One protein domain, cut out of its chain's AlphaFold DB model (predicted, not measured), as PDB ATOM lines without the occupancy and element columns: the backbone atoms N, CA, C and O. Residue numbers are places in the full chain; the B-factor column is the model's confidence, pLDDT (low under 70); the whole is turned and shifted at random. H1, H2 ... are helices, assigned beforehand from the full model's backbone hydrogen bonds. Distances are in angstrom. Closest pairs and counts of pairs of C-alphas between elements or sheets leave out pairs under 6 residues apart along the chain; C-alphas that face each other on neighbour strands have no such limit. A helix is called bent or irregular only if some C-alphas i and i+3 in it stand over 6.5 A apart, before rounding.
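Overview. This is residues 9 to 105 of the 227 residues of the protein "Core-binding (CB) domain-containing protein" of Chlorobium sp. 445 (UniProt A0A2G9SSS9). Two helical hairpins pack crosswise: H2, the longest helix, pairs with H1, and across it runs H4, paired with H3, so that H2 and H4 cross as an X. Residues 24 to 30 stick out at the turn of the first hairpin, and residues 94 to 105, with no named element, fold back from the end of H4. The printed part has 97 residues with four named helices, in the order H1, H2, H3, H4, and no named strand: the class is all helix. It is compact and rounded, with a radius of gyration of the C-alphas of 12.8 A and spans of 35 by 29 by 25 A.

Arrangement. Start at H2, residues 28 to 51. With residues 34 to 41 alone it touches the hub H4, residues 74 to 93, about perpendicular at 77 degrees; the closest C-alphas, Ala 37 and Tyr 80, are 5.0 A apart. H1, residues 9 to 22, forms a hairpin with H2 at a shallow tilt of 22 degrees, opposite ways; the closest C-alphas, Glu 12 and Gln 42, are 7.4 A apart. H1 and H4 only just touch, with 3 pairs of C-alphas within 8 A, closest at Phe 18 and Leu 87, 6.6 A. H3, residues 56 to 68, forms a hairpin with H4 at 28 degrees, closest at the C-alphas of Leu 66 and Val 77, 6.3 A. H1 and H3 are apart. Every O i to N i+4 pair is within hydrogen-bond range in H1, H3 and H4, and 18 of 20 in H2.

Along the chain. Find C-alpha 28 at (-28.379, -26.987, 17.572); from there H2 runs 33.8 A to C-alpha 51, with a kink of 51 degrees near residue 45. It is irregular: C-alphas 47 and 50 are 9.1 A apart. H1 begins at C-alpha 9 (-16.012, -18.449, 37.935) and runs 19.9 A; H3 is 18.3 A long. H4 runs 28.7 A to C-alpha 93 at (-12.743, -8.769, 21.209).

Size, cuts and confidence. The two C-alphas farthest apart, Gly 25 and Trp 51, are 35.4 A apart. The printed part has no cut, and its three links between helices are tight. The mean pLDDT of the printed part is 93.3, and no printed residue is under 70.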
ATOM      1  N   ALA A   9     -14.703 -19.102  38.010       90.75
ATOM      2  CA  ALA A   9     -16.012 -18.449  37.935       90.75
ATOM      3  C   ALA A   9     -16.068 -17.383  36.827       90.75
ATOM      4  O   ALA A   9     -17.045 -17.283  36.084       90.75
ATOM      5  N   LYS A  10     -14.991 -16.599  36.662       91.56
ATOM      6  CA  LYS A  10     -14.915 -15.607  35.589       91.56
ATOM      7  C   LYS A  10     -14.846 -16.278  34.216       91.56
ATOM      8  O   LYS A  10     -15.483 -15.789  33.285       91.56
ATOM      9  N   LEU A  11     -14.124 -17.394  34.089       93.00
ATOM     10  CA  LEU A  11     -14.074 -18.176  32.854       93.00
ATOM     11  C   LEU A  11     -15.458 -18.721  32.474       93.00
ATOM     12  O   LEU A  11     -15.836 -18.636  31.309       93.00
ATOM     13  N   GLU A  12     -16.219 -19.240  33.439       93.94
ATOM     14  CA  GLU A  12     -17.593 -19.710  33.222       93.94
ATOM     15  C   GLU A  12     -18.484 -18.599  32.660       93.94
ATOM     16  O   GLU A  12     -19.069 -18.769  31.592       93.94
ATOM     17  N   THR A  13     -18.481 -17.419  33.289       95.19
ATOM     18  CA  THR A  13     -19.248 -16.263  32.794       95.19
ATOM     19  C   THR A  13     -18.835 -15.851  31.377       95.19
ATOM     20  O   THR A  13     -19.681 -15.507  30.552       95.19
ATOM     21  N   LEU A  14     -17.534 -15.884  31.066       94.50
ATOM     22  CA  LEU A  14     -17.039 -15.535  29.733       94.50
ATOM     23  C   LEU A  14     -17.450 -16.557  28.670       94.50
ATOM     24  O   LEU A  14     -17.762 -16.172  27.544       94.50
ATOM     25  N   ILE A  15     -17.458 -17.844  29.017       95.50
ATOM     26  CA  ILE A  15     -17.922 -18.911  28.128       95.50
ATOM     27  C   ILE A  15     -19.420 -18.775  27.874       95.50
ATOM     28  O   ILE A  15     -19.831 -18.875  26.721       95.50
ATOM     29  N   ASP A  16     -20.224 -18.495  28.897       94.62
ATOM     30  CA  ASP A  16     -21.667 -18.299  28.728       94.62
ATOM     31  C   ASP A  16     -21.972 -17.081  27.846       94.62
ATOM     32  O   ASP A  16     -22.778 -17.179  26.915       94.62
ATOM     33  N   GLY A  17     -21.257 -15.969  28.056       94.69
ATOM     34  CA  GLY A  17     -21.319 -14.791  27.187       94.69
ATOM     35  C   GLY A  17     -20.984 -15.139  25.736       94.69
ATOM     36  O   GLY A  17     -21.810 -14.934  24.844       94.69
ATOM     37  N   PHE A  18     -19.835 -15.788  25.512       95.19
ATOM     38  CA  PHE A  18     -19.421 -16.259  24.189       95.19
ATOM     39  C   PHE A  18     -20.479 -17.151  23.535       95.19
ATOM     40  O   PHE A  18     -20.828 -16.941  22.375       95.19
ATOM     41  N   LEU A  19     -21.000 -18.148  24.255       93.25
ATOM     42  CA  LEU A  19     -22.000 -19.069  23.724       93.25
ATOM     43  C   LEU A  19     -23.290 -18.325  23.357       93.25
ATOM     44  O   LEU A  19     -23.840 -18.586  22.291       93.25
ATOM     45  N   SER A  20     -23.745 -17.379  24.180       92.06
ATOM     46  CA  SER A  20     -24.967 -16.612  23.913       92.06
ATOM     47  C   SER A  20     -24.850 -15.704  22.680       92.06
ATOM     48  O   SER A  20     -25.776 -15.640  21.867       92.06
ATOM     49  N   GLU A  21     -23.702 -15.049  22.495       92.19
ATOM     50  CA  GLU A  21     -23.481 -14.093  21.409       92.19
ATOM     51  C   GLU A  21     -23.087 -14.791  20.105       92.19
ATOM     52  O   GLU A  21     -23.694 -14.568  19.054       92.19
ATOM     53  N   PHE A  22     -22.089 -15.675  20.161       89.06
ATOM     54  CA  PHE A  22     -21.503 -16.298  18.975       89.06
ATOM     55  C   PHE A  22     -22.411 -17.362  18.352       89.06
ATOM     56  O   PHE A  22     -22.412 -17.552  17.128       89.06
ATOM     57  N   LEU A  23     -23.175 -18.084  19.176       86.81
ATOM     58  CA  LEU A  23     -24.036 -19.164  18.698       86.81
ATOM     59  C   LEU A  23     -25.457 -18.716  18.354       86.81
ATOM     60  O   LEU A  23     -26.237 -19.532  17.856       86.81
ATOM     61  N   LYS A  24     -25.791 -17.434  18.540       88.19
ATOM     62  CA  LYS A  24     -27.094 -16.891  18.153       88.19
ATOM     63  C   LYS A  24     -27.374 -17.178  16.673       88.19
ATOM     64  O   LYS A  24     -26.618 -16.792  15.784       88.19
ATOM     65  N   GLY A  25     -28.462 -17.901  16.404       84.25
ATOM     66  CA  GLY A  25     -28.866 -18.289  15.047       84.25
ATOM     67  C   GLY A  25     -28.048 -19.423  14.408       84.25
ATOM     68  O   GLY A  25     -28.241 -19.713  13.227       84.25
ATOM     69  N   LYS A  26     -27.140 -20.081  15.144       88.06
ATOM     70  CA  LYS A  26     -26.470 -21.316  14.698       88.06
ATOM     71  C   LYS A  26     -27.345 -22.539  14.982       88.06
ATOM     72  O   LYS A  26     -28.163 -22.519  15.896       88.06
ATOM     73  N   SER A  27     -27.146 -23.613  14.214       85.56
ATOM     74  CA  SER A  27     -27.897 -24.862  14.393       85.56
ATOM     75  C   SER A  27     -27.565 -25.550  15.716       85.56
ATOM     76  O   SER A  27     -26.415 -25.479  16.158       85.56
ATOM     77  N   ASP A  28     -28.526 -26.269  16.295       86.12
ATOM     78  CA  ASP A  28     -28.379 -26.987  17.572       86.12
ATOM     79  C   ASP A  28     -27.155 -27.915  17.588       86.12
ATOM     80  O   ASP A  28     -26.453 -28.014  18.592       86.12
ATOM     81  N   GLU A  29     -26.818 -28.534  16.452       84.44
ATOM     82  CA  GLU A  29     -25.639 -29.402  16.334       84.44
ATOM     83  C   GLU A  29     -24.335 -28.609  16.462       84.44
ATOM     84  O   GLU A  29     -23.375 -29.049  17.106       84.44
ATOM     85  N   THR A  30     -24.300 -27.419  15.857       88.25
ATOM     86  CA  THR A  30     -23.167 -26.501  15.990       88.25
ATOM     87  C   THR A  30     -23.053 -26.062  17.444       88.25
ATOM     88  O   THR A  30     -21.969 -26.155  18.016       88.25
ATOM     89  N   GLN A  31     -24.165 -25.665  18.069       90.88
ATOM     90  CA  GLN A  31     -24.171 -25.242  19.470       90.88
ATOM     91  C   GLN A  31     -23.668 -26.353  20.397       90.88
ATOM     92  O   GLN A  31     -22.736 -26.136  21.173       90.88
ATOM     93  N   GLY A  32     -24.199 -27.569  20.246       91.81
ATOM     94  CA  GLY A  32     -23.802 -28.731  21.036       91.81
ATOM     95  C   GLY A  32     -22.327 -29.105  20.861       91.81
ATOM     96  O   GLY A  32     -21.676 -29.521  21.819       91.81
ATOM     97  N   THR A  33     -21.767 -28.903  19.663       93.19
ATOM     98  CA  THR A  33     -20.335 -29.125  19.404       93.19
ATOM     99  C   THR A  33     -19.465 -28.160  20.211       93.19
ATOM    100  O   THR A  33     -18.547 -28.603  20.903       93.19
ATOM    101  N   TYR A  34     -19.770 -26.857  20.171       95.38
ATOM    102  CA  TYR A  34     -19.028 -25.850  20.939       95.38
ATOM    103  C   TYR A  34     -19.200 -26.047  22.445       95.38
ATOM    104  O   TYR A  34     -18.206 -26.061  23.165       95.38
ATOM    105  N   GLN A  35     -20.427 -26.273  22.920       95.12
ATOM    106  CA  GLN A  35     -20.699 -26.516  24.339       95.12
ATOM    107  C   GLN A  35     -19.910 -27.715  24.871       95.12
ATOM    108  O   GLN A  35     -19.287 -27.625  25.924       95.12
ATOM    109  N   ARG A  36     -19.890 -28.840  24.142       96.06
ATOM    110  CA  ARG A  36     -19.139 -30.031  24.559       96.06
ATOM    111  C   ARG A  36     -17.636 -29.762  24.634       96.06
ATOM    112  O   ARG A  36     -17.003 -30.168  25.604       96.06
ATOM    113  N   ALA A  37     -17.082 -29.089  23.627       97.19
ATOM    114  CA  ALA A  37     -15.662 -28.757  23.594       97.19
ATOM    115  C   ALA A  37     -15.270 -27.800  24.731       97.19
ATOM    116  O   ALA A  37     -14.299 -28.052  25.440       97.19
ATOM    117  N   LEU A  38     -16.047 -26.736  24.948       97.00
ATOM    118  CA  LEU A  38     -15.743 -25.729  25.967       97.00
ATOM    119  C   LEU A  38     -15.973 -26.233  27.393       97.00
ATOM    120  O   LEU A  38     -15.179 -25.908  28.267       97.00
ATOM    121  N   ARG A  39     -16.959 -27.110  27.623       96.50
ATOM    122  CA  ARG A  39     -17.095 -27.814  28.910       96.50
ATOM    123  C   ARG A  39     -15.863 -28.640  29.246       96.50
ATOM    124  O   ARG A  39     -15.461 -28.717  30.402       96.50
ATOM    125  N   GLU A  40     -15.257 -29.270  28.245       97.44
ATOM    126  CA  GLU A  40     -14.029 -30.025  28.466       97.44
ATOM    127  C   GLU A  40     -12.842 -29.108  28.771       97.44
ATOM    128  O   GLU A  40     -12.029 -29.420  29.636       97.44
ATOM    129  N   PHE A  41     -12.766 -27.951  28.113       97.44
ATOM    130  CA  PHE A  41     -11.781 -26.931  28.458       97.44
ATOM    131  C   PHE A  41     -11.970 -26.408  29.890       97.44
ATOM    132  O   PHE A  41     -10.992 -26.326  30.623       97.44
ATOM    133  N   GLN A  42     -13.205 -26.147  30.334       95.69
ATOM    134  CA  GLN A  42     -13.495 -25.740  31.719       95.69
ATOM    135  C   GLN A  42     -13.012 -26.777  32.736       95.69
ATOM    136  O   GLN A  42     -12.392 -26.417  33.734       95.69
ATOM    137  N   ARG A  43     -13.244 -28.070  32.470       95.19
ATOM    138  CA  ARG A  43     -12.751 -29.159  33.330       95.19
ATOM    139  C   ARG A  43     -11.233 -29.156  33.435       95.19
ATOM    140  O   ARG A  43     -10.708 -29.289  34.533       95.19
ATOM    141  N   TYR A  44     -10.545 -28.998  32.307       96.06
ATOM    142  CA  TYR A  44      -9.090 -28.907  32.298       96.06
ATOM    143  C   TYR A  44      -8.599 -27.670  33.059       96.06
ATOM    144  O   TYR A  44      -7.728 -27.776  33.918       96.06
ATOM    145  N   PHE A  45      -9.216 -26.513  32.810       94.69
ATOM    146  CA  PHE A  45      -8.883 -25.256  33.469       94.69
ATOM    147  C   PHE A  45      -9.080 -25.323  34.991       94.69
ATOM    148  O   PHE A  45      -8.263 -24.798  35.737       94.69
ATOM    149  N   ALA A  46     -10.106 -26.027  35.474       92.81
ATOM    150  CA  ALA A  46     -10.339 -26.225  36.907       92.81
ATOM    151  C   ALA A  46      -9.224 -27.030  37.607       92.81
ATOM    152  O   ALA A  46      -8.987 -26.841  38.802       92.81
ATOM    153  N   VAL A  47      -8.545 -27.923  36.876       90.38
ATOM    154  CA  VAL A  47      -7.385 -28.680  37.375       90.38
ATOM    155  C   VAL A  47      -6.106 -27.856  37.245       90.38
ATOM    156  O   VAL A  47      -5.289 -27.852  38.161       90.38
ATOM    157  N   ALA A  48      -5.950 -27.133  36.133       87.25
ATOM    158  CA  ALA A  48      -4.791 -26.283  35.897       87.25
ATOM    159  C   ALA A  48      -4.738 -25.084  36.867       87.25
ATOM    160  O   ALA A  48      -3.673 -24.730  37.361       87.25
ATOM    161  N   ARG A  49      -5.890 -24.499  37.210       80.31
ATOM    162  CA  ARG A  49      -6.004 -23.344  38.113       80.31
ATOM    163  C   ARG A  49      -5.047 -22.217  37.704       80.31
ATOM    164  O   ARG A  49      -5.092 -21.747  36.572       80.31
ATOM    165  N   ASP A  50      -4.182 -21.804  38.625       77.31
ATOM    166  CA  ASP A  50      -3.468 -20.533  38.575       77.31
ATOM    167  C   ASP A  50      -2.274 -20.531  37.611       77.31
ATOM    168  O   ASP A  50      -1.769 -19.462  37.269       77.31
ATOM    169  N   TRP A  51      -1.810 -21.701  37.149       85.75
ATOM    170  CA  TRP A  51      -0.686 -21.754  36.207       85.75
ATOM    171  C   TRP A  51      -1.108 -21.570  34.747       85.75
ATOM    172  O   TRP A  51      -0.253 -21.279  33.910       85.75
ATOM    173  N   PHE A  52      -2.399 -21.700  34.426       90.56
ATOM    174  CA  PHE A  52      -2.888 -21.480  33.068       90.56
ATOM    175  C   PHE A  52      -3.027 -19.976  32.799       90.56
ATOM    176  O   PHE A  52      -3.980 -19.339  33.244       90.56
ATOM    177  N   GLN A  53      -2.090 -19.411  32.040       90.94
ATOM    178  CA  GLN A  53      -1.973 -17.967  31.800       90.94
ATOM    179  C   GLN A  53      -2.328 -17.564  30.364       90.94
ATOM    180  O   GLN A  53      -1.977 -16.473  29.912       90.94
ATOM    181  N   PHE A  54      -3.021 -18.449  29.638       93.00
ATOM    182  CA  PHE A  54      -3.391 -18.260  28.234       93.00
ATOM    183  C   PHE A  54      -2.174 -17.981  27.341       93.00
ATOM    184  O   PHE A  54      -2.215 -17.131  26.456       93.00
ATOM    185  N   ARG A  55      -1.080 -18.716  27.544       93.50
ATOM    186  CA  ARG A  55       0.086 -18.683  26.654       93.50
ATOM    187  C   ARG A  55       0.000 -19.803  25.609       93.50
ATOM    188  O   ARG A  55      -0.722 -20.783  25.827       93.50
ATOM    189  N   PRO A  56       0.716 -19.701  24.475       95.00
ATOM    190  CA  PRO A  56       0.786 -20.784  23.494       95.00
ATOM    191  C   PRO A  56       1.163 -22.136  24.120       95.00
ATOM    192  O   PRO A  56       0.569 -23.157  23.778       95.00
ATOM    193  N   GLU A  57       2.078 -22.132  25.090       94.75
ATOM    194  CA  GLU A  57       2.539 -23.324  25.806       94.75
ATOM    195  C   GLU A  57       1.410 -23.973  26.613       94.75
ATOM    196  O   GLU A  57       1.256 -25.193  26.585       94.75
ATOM    197  N   ASP A  58       0.568 -23.174  27.273       95.25
ATOM    198  CA  ASP A  58      -0.561 -23.674  28.067       95.25
ATOM    199  C   ASP A  58      -1.599 -24.372  27.165       95.25
ATOM    200  O   ASP A  58      -2.206 -25.384  27.522       95.25
ATOM    201  N   ILE A  59      -1.774 -23.865  25.942       95.94
ATOM    202  CA  ILE A  59      -2.695 -24.432  24.951       95.94
ATOM    203  C   ILE A  59      -2.115 -25.707  24.332       95.94
ATOM    204  O   ILE A  59      -2.866 -26.653  24.073       95.94
ATOM    205  N   GLU A  60      -0.798 -25.771  24.130       96.44
ATOM    206  CA  GLU A  60      -0.130 -27.011  23.729       96.44
ATOM    207  C   GLU A  60      -0.265 -28.075  24.834       96.44
ATOM    208  O   GLU A  60      -0.569 -29.229  24.532       96.44
ATOM    209  N   GLN A  61      -0.181 -27.694  26.115       95.88
ATOM    210  CA  GLN A  61      -0.452 -28.612  27.229       95.88
ATOM    211  C   GLN A  61      -1.902 -29.103  27.247       95.88
ATOM    212  O   GLN A  61      -2.149 -30.302  27.405       95.88
ATOM    213  N   TYR A  62      -2.875 -28.225  26.992       97.12
ATOM    214  CA  TYR A  62      -4.270 -28.647  26.845       97.12
ATOM    215  C   TYR A  62      -4.456 -29.626  25.675       97.12
ATOM    216  O   TYR A  62      -5.166 -30.628  25.786       97.12
ATOM    217  N   LYS A  63      -3.787 -29.392  24.545       96.75
ATOM    218  CA  LYS A  63      -3.787 -30.325  23.413       96.75
ATOM    219  C   LYS A  63      -3.185 -31.682  23.799       96.75
ATOM    220  O   LYS A  63      -3.769 -32.710  23.446       96.75
ATOM    221  N   HIS A  64      -2.073 -31.702  24.535       96.12
ATOM    222  CA  HIS A  64      -1.474 -32.935  25.051       96.12
ATOM    223  C   HIS A  64      -2.434 -33.689  25.975       96.12
ATOM    224  O   HIS A  64      -2.631 -34.889  25.781       96.12
ATOM    225  N   TYR A  65      -3.111 -32.988  26.883       96.69
ATOM    226  CA  TYR A  65      -4.168 -33.542  27.729       96.69
ATOM    227  C   TYR A  65      -5.283 -34.218  26.910       96.69
ATOM    228  O   TYR A  65      -5.642 -35.375  27.154       96.69
ATOM    229  N   LEU A  66      -5.796 -33.540  25.875       96.88
ATOM    230  CA  LEU A  66      -6.848 -34.097  25.016       96.88
ATOM    231  C   LEU A  66      -6.406 -35.379  24.291       96.88
ATOM    232  O   LEU A  66      -7.223 -36.273  24.048       96.88
ATOM    233  N   MET A  67      -5.125 -35.473  23.932       95.62
ATOM    234  CA  MET A  67      -4.565 -36.616  23.214       95.62
ATOM    235  C   MET A  67      -4.197 -37.782  24.133       95.62
ATOM    236  O   MET A  67      -4.511 -38.922  23.807       95.62
ATOM    237  N   GLN A  68      -3.526 -37.515  25.252       95.25
ATOM    238  CA  GLN A  68      -2.922 -38.553  26.092       95.25
ATOM    239  C   GLN A  68      -3.875 -39.033  27.186       95.25
ATOM    240  O   GLN A  68      -4.049 -40.235  27.380       95.25
ATOM    241  N   GLU A  69      -4.549 -38.101  27.857       94.62
ATOM    242  CA  GLU A  69      -5.426 -38.425  28.982       94.62
ATOM    243  C   GLU A  69      -6.848 -38.717  28.512       94.62
ATOM    244  O   GLU A  69      -7.431 -39.743  28.864       94.62
ATOM    245  N   ARG A  70      -7.409 -37.853  27.653       95.94
ATOM    246  CA  ARG A  70      -8.754 -38.067  27.090       95.94
ATOM    247  C   ARG A  70      -8.786 -39.035  25.911       95.94
ATOM    248  O   ARG A  70      -9.876 -39.459  25.528       95.94
ATOM    249  N   LYS A  71      -7.624 -39.384  25.344       95.12
ATOM    250  CA  LYS A  71      -7.482 -40.325  24.216       95.12
ATOM    251  C   LYS A  71      -8.413 -39.995  23.043       95.12
ATOM    252  O   LYS A  71      -8.961 -40.883  22.391       95.12
ATOM    253  N   LEU A  72      -8.626 -38.702  22.786       94.25
ATOM    254  CA  LEU A  72      -9.511 -38.257  21.716       94.25
ATOM    255  C   LEU A  72      -8.881 -38.485  20.342       94.25
ATOM    256  O   LEU A  72      -7.668 -38.395  20.154       94.25
ATOM    257  N   SER A  73      -9.735 -38.710  19.342       91.50
ATOM    258  CA  SER A  73      -9.287 -38.803  17.952       91.50
ATOM    259  C   SER A  73      -8.651 -37.489  17.477       91.50
ATOM    260  O   SER A  73      -9.034 -36.403  17.913       91.50
ATOM    261  N   GLN A  74      -7.748 -37.568  16.496       91.12
ATOM    262  CA  GLN A  74      -7.091 -36.397  15.892       91.12
ATOM    263  C   GLN A  74      -8.095 -35.338  15.392       91.12
ATOM    264  O   GLN A  74      -7.870 -34.129  15.508       91.12
ATOM    265  N   VAL A  75      -9.232 -35.795  14.857       90.81
ATOM    266  CA  VAL A  75     -10.318 -34.930  14.378       90.81
ATOM    267  C   VAL A  75     -11.016 -34.249  15.553       90.81
ATOM    268  O   VAL A  75     -11.224 -33.040  15.516       90.81
ATOM    269  N   SER A  76     -11.321 -34.999  16.614       93.25
ATOM    270  CA  SER A  76     -11.933 -34.464  17.834       93.25
ATOM    271  C   SER A  76     -11.048 -33.402  18.489       93.25
ATOM    272  O   SER A  76     -11.535 -32.311  18.766       93.25
ATOM    273  N   VAL A  77      -9.748 -33.668  18.651       95.50
ATOM    274  CA  VAL A  77      -8.789 -32.694  19.205       95.50
ATOM    275  C   VAL A  77      -8.778 -31.411  18.374       95.50
ATOM    276  O   VAL A  77      -8.862 -30.313  18.918       95.50
ATOM    277  N   SER A  78      -8.762 -31.528  17.044       94.19
ATOM    278  CA  SER A  78      -8.791 -30.366  16.149       94.19
ATOM    279  C   SER A  78     -10.084 -29.550  16.281       94.19
ATOM    280  O   SER A  78     -10.038 -28.319  16.268       94.19
ATOM    281  N   THR A  79     -11.234 -30.213  16.449       94.69
ATOM    282  CA  THR A  79     -12.514 -29.545  16.728       94.69
ATOM    283  C   THR A  79     -12.464 -28.792  18.056       94.69
ATOM    284  O   THR A  79     -12.858 -27.630  18.107       94.69
ATOM    285  N   TYR A  80     -11.915 -29.407  19.106       96.94
ATOM    286  CA  TYR A  80     -11.827 -28.793  20.434       96.94
ATOM    287  C   TYR A  80     -10.909 -27.565  20.420       96.94
ATOM    288  O   TYR A  80     -11.297 -26.500  20.896       96.94
ATOM    289  N   LEU A  81      -9.743 -27.666  19.774       96.81
ATOM    290  CA  LEU A  81      -8.840 -26.528  19.574       96.81
ATOM    291  C   LEU A  81      -9.465 -25.424  18.717       96.81
ATOM    292  O   LEU A  81      -9.173 -24.247  18.915       96.81
ATOM    293  N   THR A  82     -10.333 -25.774  17.768       95.69
ATOM    294  CA  THR A  82     -11.068 -24.780  16.977       95.69
ATOM    295  C   THR A  82     -12.061 -24.015  17.847       95.69
ATOM    296  O   THR A  82     -12.104 -22.788  17.768       95.69
ATOM    297  N   SER A  83     -12.816 -24.705  18.708       96.44
ATOM    298  CA  SER A  83     -13.722 -24.060  19.665       96.44
ATOM    299  C   SER A  83     -12.970 -23.168  20.649       96.44
ATOM    300  O   SER A  83     -13.370 -22.022  20.837       96.44
ATOM    301  N   LEU A  84     -11.844 -23.641  21.196       97.12
ATOM    302  CA  LEU A  84     -10.991 -22.837  22.072       97.12
ATOM    303  C   LEU A  84     -10.452 -21.598  21.349       97.12
ATOM    304  O   LEU A  84     -10.533 -20.495  21.876       97.12
ATOM    305  N   ARG A  85      -9.980 -21.735  20.105       96.62
ATOM    306  CA  ARG A  85      -9.499 -20.590  19.321       96.62
ATOM    307  C   ARG A  85     -10.584 -19.529  19.131       96.62
ATOM    308  O   ARG A  85     -10.270 -18.350  19.221       96.62
ATOM    309  N   ARG A  86     -11.842 -19.925  18.912       96.62
ATOM    310  CA  ARG A  86     -12.968 -18.980  18.810       96.62
ATOM    311  C   ARG A  86     -13.316 -18.315  20.135       96.62
ATOM    312  O   ARG A  86     -13.599 -17.124  20.132       96.62
ATOM    313  N   LEU A  87     -13.232 -19.046  21.244       96.69
ATOM    314  CA  LEU A  87     -13.371 -18.457  22.573       96.69
ATOM    315  C   LEU A  87     -12.280 -17.404  22.831       96.69
ATOM    316  O   LEU A  87     -12.573 -16.322  23.323       96.69
ATOM    317  N   LEU A  88     -11.031 -17.678  22.450       96.06
ATOM    318  CA  LEU A  88      -9.940 -16.719  22.636       96.06
ATOM    319  C   LEU A  88     -10.001 -15.542  21.653       96.06
ATOM    320  O   LEU A  88      -9.629 -14.438  22.026       96.06
ATOM    321  N   ASP A  89     -10.531 -15.732  20.437       96.00
ATOM    322  CA  ASP A  89     -10.882 -14.602  19.558       96.00
ATOM    323  C   ASP A  89     -11.918 -13.688  20.249       96.00
ATOM    324  O   ASP A  89     -11.818 -12.467  20.166       96.00
ATOM    325  N   TYR A  90     -12.890 -14.271  20.962       95.31
ATOM    326  CA  TYR A  90     -13.854 -13.510  21.757       95.31
ATOM    327  C   TYR A  90     -13.190 -12.792  22.941       95.31
ATOM    328  O   TYR A  90     -13.506 -11.637  23.191       95.31
ATOM    329  N   PHE A  91     -12.212 -13.401  23.618       95.00
ATOM    330  CA  PHE A  91     -11.473 -12.726  24.698       95.00
ATOM    331  C   PHE A  91     -10.705 -11.505  24.187       95.00
ATOM    332  O   PHE A  91     -10.711 -10.467  24.847       95.00
ATOM    333  N   VAL A  92     -10.110 -11.604  22.995       95.50
ATOM    334  CA  VAL A  92      -9.474 -10.461  22.325       95.50
ATOM    335  C   VAL A  92     -10.499  -9.370  22.014       95.50
ATOM    336  O   VAL A  92     -10.262  -8.204  22.306       95.50
ATOM    337  N   ALA A  93     -11.674  -9.733  21.489       94.38
ATOM    338  CA  ALA A  93     -12.743  -8.769  21.209       94.38
ATOM    339  C   ALA A  93     -13.265  -8.053  22.471       94.38
ATOM    340  O   ALA A  93     -13.697  -6.908  22.387       94.38
ATOM    341  N   GLN A  94     -13.196  -8.709  23.633       92.31
ATOM    342  CA  GLN A  94     -13.546  -8.140  24.940       92.31
ATOM    343  C   GLN A  94     -12.387  -7.364  25.599       92.31
ATOM    344  O   GLN A  94     -12.524  -6.914  26.736       92.31
ATOM    345  N   GLY A  95     -11.236  -7.226  24.928       92.62
ATOM    346  CA  GLY A  95     -10.058  -6.529  25.456       92.62
ATOM    347  C   GLY A  95      -9.332  -7.266  26.588       92.62
ATOM    348  O   GLY A  95      -8.552  -6.655  27.310       92.62
ATOM    349  N   LEU A  96      -9.590  -8.567  26.772       92.12
ATOM    350  CA  LEU A  96      -8.936  -9.391  27.799       92.12
ATOM    351  C   LEU A  96      -7.573  -9.925  27.347       92.12
ATOM    352  O   LEU A  96      -6.739 -10.277  28.173       92.12
ATOM    353  N   LEU A  97      -7.369 -10.036  26.038       92.88
ATOM    354  CA  LEU A  97      -6.121 -10.477  25.428       92.88
ATOM    355  C   LEU A  97      -5.769  -9.523  24.289       92.88
ATOM    356  O   LEU A  97      -6.644  -9.144  23.515       92.88
ATOM    357  N   ASP A  98      -4.488  -9.194  24.146       91.88
ATOM    358  CA  ASP A  98      -4.017  -8.379  23.018       91.88
ATOM    359  C   ASP A  98      -4.067  -9.181  21.704       91.88
ATOM    360  O   ASP A  98      -4.398  -8.665  20.636       91.88
ATOM    361  N   GLU A  99      -3.763 -10.478  21.785       94.00
ATOM    362  CA  GLU A  99      -3.752 -11.399  20.654       94.00
ATOM    363  C   GLU A  99      -4.229 -12.799  21.052       94.00
ATOM    364  O   GLU A  99      -4.282 -13.157  22.226       94.00
ATOM    365  N   ASN A 100      -4.585 -13.618  20.058       95.69
ATOM    366  CA  ASN A 100      -5.068 -14.972  20.300       95.69
ATOM    367  C   ASN A 100      -3.902 -15.989  20.326       95.69
ATOM    368  O   ASN A 100      -3.442 -16.405  19.252       95.69
ATOM    369  N   PRO A 101      -3.487 -16.483  21.508       94.94
ATOM    370  CA  PRO A 101      -2.372 -17.427  21.662       94.94
ATOM    371  C   PRO A 101      -2.640 -18.782  20.981       94.94
ATOM    372  O   PRO A 101      -1.716 -19.428  20.482       94.94
ATOM    373  N   ALA A 102      -3.907 -19.204  20.846       94.81
ATOM    374  CA  ALA A 102      -4.253 -20.463  20.180       94.81
ATOM    375  C   ALA A 102      -3.925 -20.447  18.683       94.81
ATOM    376  O   ALA A 102      -3.937 -21.499  18.044       94.81
ATOM    377  N   ARG A 103      -3.676 -19.285  18.067       93.25
ATOM    378  CA  ARG A 103      -3.296 -19.213  16.645       93.25
ATOM    379  C   ARG A 103      -1.915 -19.809  16.375       93.25
ATOM    380  O   ARG A 103      -1.705 -20.315  15.278       93.25
ATOM    381  N   GLN A 104      -1.028 -19.810  17.369       91.81
ATOM    382  CA  GLN A 104       0.325 -20.363  17.249       91.81
ATOM    383  C   GLN A 104       0.339 -21.897  17.381       91.81
ATOM    384  O   GLN A 104       1.188 -22.574  16.801       91.81
ATOM    385  N   VAL A 105      -0.659 -22.462  18.069       93.25
ATOM    386  CA  VAL A 105      -0.803 -23.909  18.263       93.25
ATOM    387  C   VAL A 105      -1.390 -24.575  17.020       93.25
ATOM    388  O   VAL A 105      -2.551 -24.364  16.645       93.25
TER     389      VAL A 105